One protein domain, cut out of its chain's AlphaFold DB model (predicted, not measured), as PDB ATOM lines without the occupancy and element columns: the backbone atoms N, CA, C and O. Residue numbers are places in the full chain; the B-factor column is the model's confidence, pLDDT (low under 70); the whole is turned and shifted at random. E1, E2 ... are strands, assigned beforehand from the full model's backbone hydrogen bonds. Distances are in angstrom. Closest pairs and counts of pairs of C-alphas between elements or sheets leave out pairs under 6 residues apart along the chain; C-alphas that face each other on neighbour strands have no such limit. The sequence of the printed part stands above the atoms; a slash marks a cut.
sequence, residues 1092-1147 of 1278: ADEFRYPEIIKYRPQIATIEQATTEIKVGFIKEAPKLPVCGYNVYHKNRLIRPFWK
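What this domain is: This is residues 1092 to 1147 of the 1278 residues of an uncharacterized protein of Brassica rapa subsp. pekinensis (UniProt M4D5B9). Two strand hairpins stand side by side with a gap between them: the longer E1 and E2, whose loop tip, residues 1106 to 1111, sticks out at one end, and the smaller E3 and E4. A long loop joins E2 to E3. The 56 printed residues have four named strands, E1 to E4 in chain order, in two antiparallel sheets, and no named helix; the class is all strand, with 27 residues in strands, under half. The whole is loose, radius of gyration of the C-alphas 13.8 A, spanning 46 by 22 by 17 A.

Where its parts are: E1, residues 1096 to 1103, begins at C-alpha (152.685, 298.959, 207.048) and is 21.1 A long. E2 is residues 1115 to 1121, 20.3 A; E3, 1133 to 1137, 12.8 A; E4, 1140 to 1146, 14.6 A, ending at C-alpha (164.185, 300.647, 191.739).

How they stand to each other: E1 and E2 form a hairpin, antiparallel at 158 degrees; N 1101 and O 1117 are within hydrogen-bond range, 2.8 A. E3 and E4 form another at 159 degrees, with N 1135 and O 1143 2.9 A apart. E2 and E3 are near each other, closest C-alphas 8.1 A; E1 is apart from E3.

The domain as a whole: C-alphas 1109 and 1127 are farthest apart, 45.7 A. The printed part has no cut. Links E1 to E2 and E2 to E3 are long. pLDDT is under 70 at 1104 to 1114, 1125 to 1131 and 1145 to 1147.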
ATOM      1  N   ALA A1092     154.348 305.387 199.860       78.75
ATOM      2  CA  ALA A1092     154.690 305.378 201.280       78.75
ATOM      3  C   ALA A1092     153.464 305.548 202.203       78.75
ATOM      4  O   ALA A1092     153.517 305.106 203.351       78.75
ATOM      5  N   ASP A1093     152.350 306.103 201.706       82.44
ATOM      6  CA  ASP A1093     151.067 306.178 202.427       82.44
ATOM      7  C   ASP A1093     150.410 304.781 202.577       82.44
ATOM      8  O   ASP A1093     149.425 304.612 203.303       82.44
ATOM      9  N   GLU A1094     150.945 303.755 201.900       80.06
ATOM     10  CA  GLU A1094     150.476 302.367 201.977       80.06
ATOM     11  C   GLU A1094     151.419 301.419 202.721       80.06
ATOM     12  O   GLU A1094     151.117 300.232 202.869       80.06
ATOM     13  N   PHE A1095     152.538 301.922 203.237       86.12
ATOM     14  CA  PHE A1095     153.468 301.113 204.010       86.12
ATOM     15  C   PHE A1095     152.902 300.785 205.397       86.12
ATOM     16  O   PHE A1095     152.642 301.658 206.223       86.12
ATOM     17  N   ARG A1096     152.773 299.488 205.685       80.69
ATOM     18  CA  ARG A1096     152.685 298.959 207.048       80.69
ATOM     19  C   ARG A1096     154.077 298.993 207.668       80.69
ATOM     20  O   ARG A1096     155.044 298.579 207.028       80.69
ATOM     21  N   TYR A1097     154.139 299.447 208.918       81.94
ATOM     22  CA  TYR A1097     155.380 299.662 209.671       81.94
ATOM     23  C   TYR A1097     156.382 300.558 208.907       81.94
ATOM     24  O   TYR A1097     157.476 300.103 208.578       81.94
ATOM     25  N   PRO A1098     156.001 301.805 208.560       85.62
ATOM     26  CA  PRO A1098     156.878 302.705 207.826       85.62
ATOM     27  C   PRO A1098     158.019 303.215 208.715       85.62
ATOM     28  O   PRO A1098     157.777 303.846 209.745       85.62
ATOM     29  N   GLU A1099     159.257 303.007 208.281       83.75
ATOM     30  CA  GLU A1099     160.447 303.631 208.859       83.75
ATOM     31  C   GLU A1099     160.888 304.818 207.990       83.75
ATOM     32  O   GLU A1099     160.807 304.776 206.759       83.75
ATOM     33  N   ILE A1100     161.362 305.890 208.634       83.81
ATOM     34  CA  ILE A1100     161.956 307.056 207.966       83.81
ATOM     35  C   ILE A1100     163.429 307.115 208.353       83.81
ATOM     36  O   ILE A1100     163.763 307.385 209.506       83.81
ATOM     37  N   ILE A1101     164.307 306.885 207.381       81.12
ATOM     38  CA  ILE A1101     165.753 306.842 207.580       81.12
ATOM     39  C   ILE A1101     166.360 308.074 206.907       81.12
ATOM     40  O   ILE A1101     166.159 308.313 205.714       81.12
ATOM     41  N   LYS A1102     167.071 308.900 207.682       78.25
ATOM     42  CA  LYS A1102     167.678 310.140 207.181       78.25
ATOM     43  C   LYS A1102     169.092 309.868 206.685       78.25
ATOM     44  O   LYS A1102     169.969 309.519 207.468       78.25
ATOM     45  N   TYR A1103     169.303 310.055 205.391       73.00
ATOM     46  CA  TYR A1103     170.582 309.877 204.721       73.00
ATOM     47  C   TYR A1103     171.260 311.228 204.468       73.00
ATOM     48  O   TYR A1103     170.645 312.153 203.938       73.00
ATOM     49  N   ARG A1104     172.544 311.345 204.813       66.00
ATOM     50  CA  ARG A1104     173.387 312.500 204.482       66.00
ATOM     51  C   ARG A1104     174.627 311.995 203.728       66.00
ATOM     52  O   ARG A1104     175.353 311.202 204.321       66.00
ATOM     53  N   PRO A1105     174.880 312.441 202.483       56.09
ATOM     54  CA  PRO A1105     176.093 312.075 201.749       56.09
ATOM     55  C   PRO A1105     177.361 312.529 202.487       56.09
ATOM     56  O   PRO A1105     177.412 313.664 202.967       56.09
ATOM     57  N   GLN A1106     178.397 311.687 202.544       49.41
ATOM     58  CA  GLN A1106     179.716 312.054 203.084       49.41
ATOM     59  C   GLN A1106     180.658 312.553 201.973       49.41
ATOM     60  O   GLN A1106     181.660 311.919 201.654       49.41
ATOM     61  N   ILE A1107     180.332 313.706 201.376       46.94
ATOM     62  CA  ILE A1107     181.120 314.323 200.293       46.94
ATOM     63  C   ILE A1107     181.763 315.619 200.793       46.94
ATOM     64  O   ILE A1107     181.089 316.520 201.286       46.94
ATOM     65  N   ALA A1108     183.090 315.700 200.690       39.06
ATOM     66  CA  ALA A1108     183.935 316.520 201.566       39.06
ATOM     67  C   ALA A1108     183.972 318.043 201.288       39.06
ATOM     68  O   ALA A1108     184.842 318.728 201.823       39.06
ATOM     69  N   THR A1109     183.092 318.587 200.440       42.34
ATOM     70  CA  THR A1109     183.248 319.952 199.887       42.34
ATOM     71  C   THR A1109     181.989 320.825 199.840       42.34
ATOM     72  O   THR A1109     182.115 322.015 199.556       42.34
ATOM     73  N   ILE A1110     180.785 320.300 200.107       45.38
ATOM     74  CA  ILE A1110     179.524 321.072 200.046       45.38
ATOM     75  C   ILE A1110     178.566 320.613 201.156       45.38
ATOM     76  O   ILE A1110     178.380 319.413 201.351       45.38
ATOM     77  N   GLU A1111     177.882 321.552 201.824       43.75
ATOM     78  CA  GLU A1111     176.718 321.253 202.675       43.75
ATOM     79  C   GLU A1111     175.539 320.727 201.831       43.75
ATOM     80  O   GLU A1111     174.647 321.473 201.425       43.75
ATOM     81  N   GLN A1112     175.536 319.428 201.528       53.44
ATOM     82  CA  GLN A1112     174.438 318.798 200.795       53.44
ATOM     83  C   GLN A1112     173.229 318.508 201.699       53.44
ATOM     84  O   GLN A1112     173.350 318.157 202.876       53.44
ATOM     85  N   ALA A1113     172.032 318.631 201.120       56.44
ATOM     86  CA  ALA A1113     170.775 318.405 201.822       56.44
ATOM     87  C   ALA A1113     170.657 316.961 202.343       56.44
ATOM     88  O   ALA A1113     170.981 315.990 201.659       56.44
ATOM     89  N   THR A1114     170.140 316.814 203.564       64.75
ATOM     90  CA  THR A1114     169.831 315.496 204.137       64.75
ATOM     91  C   THR A1114     168.567 314.948 203.468       64.75
ATOM     92  O   THR A1114     167.522 315.591 203.502       64.75
ATOM     93  N   THR A1115     168.673 313.776 202.849       74.56
ATOM     94  CA  THR A1115     167.595 313.091 202.125       74.56
ATOM     95  C   THR A1115     166.812 312.189 203.077       74.56
ATOM     96  O   THR A1115     167.409 311.459 203.866       74.56
ATOM     97  N   GLU A1116     165.481 312.194 203.003       77.44
ATOM     98  CA  GLU A1116     164.644 311.264 203.770       77.44
ATOM     99  C   GLU A1116     164.230 310.067 202.911       77.44
ATOM    100  O   GLU A1116     163.613 310.224 201.860       77.44
ATOM    101  N   ILE A1117     164.555 308.863 203.379       83.69
ATOM    102  CA  ILE A1117     164.197 307.598 202.743       83.69
ATOM    103  C   ILE A1117     163.061 306.983 203.562       83.69
ATOM    104  O   ILE A1117     163.218 306.757 204.761       83.69
ATOM    105  N   LYS A1118     161.920 306.708 202.928       84.31
ATOM    106  CA  LYS A1118     160.793 305.999 203.553       84.31
ATOM    107  C   LYS A1118     160.791 304.548 203.082       84.31
ATOM    108  O   LYS A1118     160.846 304.311 201.876       84.31
ATOM    109  N   VAL A1119     160.707 303.597 204.008       85.38
ATOM    110  CA  VAL A1119     160.652 302.149 203.725       85.38
ATOM    111  C   VAL A1119     159.570 301.473 204.563       85.38
ATOM    112  O   VAL A1119     159.209 301.977 205.620       85.38
ATOM    113  N   GLY A1120     159.036 300.343 204.102       80.12
ATOM    114  CA  GLY A1120     158.034 299.558 204.826       80.12
ATOM    115  C   GLY A1120     157.373 298.505 203.933       80.12
ATOM    116  O   GLY A1120     157.739 298.344 202.768       80.12
ATOM    117  N   PHE A1121     156.399 297.768 204.471       79.56
ATOM    118  CA  PHE A1121     155.737 296.671 203.755       79.56
ATOM    119  C   PHE A1121     154.403 297.113 203.147       79.56
ATOM    120  O   PHE A1121     153.497 297.497 203.885       79.56
ATOM    121  N   ILE A1122     154.219 296.965 201.830       79.62
ATOM    122  CA  ILE A1122     152.908 297.161 201.174       79.62
ATOM    123  C   ILE A1122     151.805 296.322 201.847       79.62
ATOM    124  O   ILE A1122     152.087 295.258 202.417       79.62
ATOM    125  N   LYS A1123     150.551 296.785 201.806       77.69
ATOM    126  CA  LYS A1123     149.397 296.174 202.507       77.69
ATOM    127  C   LYS A1123     149.153 294.712 202.117       77.69
ATOM    128  O   LYS A1123     148.768 293.905 202.963       77.69
ATOM    129  N   GLU A1124     149.469 294.350 200.880       71.06
ATOM    130  CA  GLU A1124     149.194 293.051 200.258       71.06
ATOM    131  C   GLU A1124     150.222 291.979 200.643       71.06
ATOM    132  O   GLU A1124     149.953 290.785 200.495       71.06
ATOM    133  N   ALA A1125     151.408 292.365 201.130       63.16
ATOM    134  CA  ALA A1125     152.471 291.413 201.453       63.16
ATOM    135  C   ALA A1125     152.006 290.388 202.521       63.16
ATOM    136  O   ALA A1125     151.324 290.768 203.480       63.16
ATOM    137  N   PRO A1126     152.357 289.092 202.395       56.94
ATOM    138  CA  PRO A1126     153.303 288.513 201.435       56.94
ATOM    139  C   PRO A1126     152.680 288.052 200.098       56.94
ATOM    140  O   PRO A1126     153.344 287.344 199.348       56.94
ATOM    141  N   LYS A1127     151.423 288.407 199.776       62.88
ATOM    142  CA  LYS A1127     150.726 287.907 198.568       62.88
ATOM    143  C   LYS A1127     151.348 288.390 197.250       62.88
ATOM    144  O   LYS A1127     151.183 287.727 196.232       62.88
ATOM    145  N   LEU A1128     152.049 289.526 197.272       57.59
ATOM    146  CA  LEU A1128     152.795 290.078 196.139       57.59
ATOM    147  C   LEU A1128     154.304 290.069 196.469       57.59
ATOM    148  O   LEU A1128     154.704 290.751 197.416       57.59
ATOM    149  N   PRO A1129     155.151 289.327 195.728       59.06
ATOM    150  CA  PRO A1129     156.584 289.189 196.010       59.06
ATOM    151  C   PRO A1129     157.404 290.349 195.408       59.06
ATOM    152  O   PRO A1129     158.314 290.137 194.608       59.06
ATOM    153  N   VAL A1130     157.051 291.586 195.766       58.91
ATOM    154  CA  VAL A1130     157.553 292.820 195.136       58.91
ATOM    155  C   VAL A1130     158.345 293.652 196.145       58.91
ATOM    156  O   VAL A1130     157.900 293.851 197.273       58.91
ATOM    157  N   CYS A1131     159.510 294.166 195.742       67.25
ATOM    158  CA  CYS A1131     160.312 295.089 196.544       67.25
ATOM    159  C   CYS A1131     161.100 296.073 195.664       67.25
ATOM    160  O   CYS A1131     161.579 295.716 194.587       67.25
ATOM    161  N   GLY A1132     161.243 297.316 196.129       73.75
ATOM    162  CA  GLY A1132     161.982 298.371 195.436       73.75
ATOM    163  C   GLY A1132     161.649 299.771 195.949       73.75
ATOM    164  O   GLY A1132     160.796 299.938 196.817       73.75
ATOM    165  N   TYR A1133     162.346 300.766 195.405       78.38
ATOM    166  CA  TYR A1133     162.321 302.162 195.837       78.38
ATOM    167  C   TYR A1133     161.874 303.063 194.684       78.38
ATOM    168  O   TYR A1133     162.426 302.980 193.589       78.38
ATOM    169  N   ASN A1134     160.933 303.974 194.916       81.06
ATOM    170  CA  ASN A1134     160.675 305.052 193.960       81.06
ATOM    171  C   ASN A1134     161.670 306.187 194.213       81.06
ATOM    172  O   ASN A1134     161.689 306.764 195.301       81.06
ATOM    173  N   VAL A1135     162.502 306.504 193.220       82.19
ATOM    174  CA  VAL A1135     163.523 307.553 193.322       82.19
ATOM    175  C   VAL A1135     162.994 308.840 192.699       82.19
ATOM    176  O   VAL A1135     162.736 308.904 191.492       82.19
ATOM    177  N   TYR A1136     162.864 309.871 193.530       81.25
ATOM    178  CA  TYR A1136     162.416 311.205 193.144       81.25
ATOM    179  C   TYR A1136     163.583 312.202 193.199       81.25
ATOM    180  O   TYR A1136     164.405 312.151 194.111       81.25
ATOM    181  N   HIS A1137     163.635 313.138 192.254       78.38
ATOM    182  CA  HIS A1137     164.570 314.268 192.239       78.38
ATOM    183  C   HIS A1137     163.768 315.558 192.064       78.38
ATOM    184  O   HIS A1137     162.963 315.639 191.142       78.38
ATOM    185  N   LYS A1138     163.967 316.563 192.932       75.12
ATOM    186  CA  LYS A1138     163.208 317.835 192.906       75.12
ATOM    187  C   LYS A1138     161.686 317.594 192.763       75.12
ATOM    188  O   LYS A1138     161.062 318.039 191.809       75.12
ATOM    189  N   ASN A1139     161.108 316.819 193.690       81.88
ATOM    190  CA  ASN A1139     159.716 316.323 193.696       81.88
ATOM    191  C   ASN A1139     159.320 315.337 192.565       81.88
ATOM    192  O   ASN A1139     158.338 314.611 192.705       81.88
ATOM    193  N   ARG A1140     160.064 315.252 191.460       84.19
ATOM    194  CA  ARG A1140     159.690 314.510 190.247       84.19
ATOM    195  C   ARG A1140     160.191 313.059 190.244       84.19
ATOM    196  O   ARG A1140     161.349 312.808 190.571       84.19
ATOM    197  N   LEU A1141     159.348 312.098 189.856       81.75
ATOM    198  CA  LEU A1141     159.699 310.670 189.767       81.75
ATOM    199  C   LEU A1141     160.689 310.405 188.620       81.75
ATOM    200  O   LEU A1141     160.312 310.457 187.450       81.75
ATOM    201  N   ILE A1142     161.941 310.083 188.951       76.88
ATOM    202  CA  ILE A1142     162.985 309.762 187.960       76.88
ATOM    203  C   ILE A1142     163.126 308.250 187.760       76.88
ATOM    204  O   ILE A1142     163.464 307.807 186.664       76.88
ATOM    205  N   ARG A1143     162.863 307.440 188.796       73.25
ATOM    206  CA  ARG A1143     162.930 305.976 188.686       73.25
ATOM    207  C   ARG A1143     161.828 305.280 189.498       73.25
ATOM    208  O   ARG A1143     161.957 305.217 190.723       73.25
ATOM    209  N   PRO A1144     160.767 304.746 188.864       71.56
ATOM    210  CA  PRO A1144     159.825 303.854 189.537       71.56
ATOM    211  C   PRO A1144     160.496 302.526 189.922       71.56
ATOM    212  O   PRO A1144     161.387 302.052 189.216       71.56
ATOM    213  N   PHE A1145     160.054 301.940 191.039       69.94
ATOM    214  CA  PHE A1145     160.345 300.572 191.493       69.94
ATOM    215  C   PHE A1145     161.810 300.115 191.335       69.94
ATOM    216  O   PHE A1145     162.105 298.995 190.917       69.94
ATOM    217  N   TRP A1146     162.762 300.971 191.718       67.56
ATOM    218  CA  TRP A1146     164.185 300.647 191.739       67.56
ATOM    219  C   TRP A1146     164.486 299.594 192.811       67.56
ATOM    220  O   TRP A1146     164.675 299.900 193.988       67.56
ATOM    221  N   LYS A1147     164.500 298.326 192.402       57.62
ATOM    222  CA  LYS A1147     164.776 297.171 193.259       57.62
ATOM    223  C   LYS A1147     166.216 297.169 193.774       57.62
ATOM    224  O   LYS A1147     167.091 296.636 193.101       57.62
TER     225      LYS A1147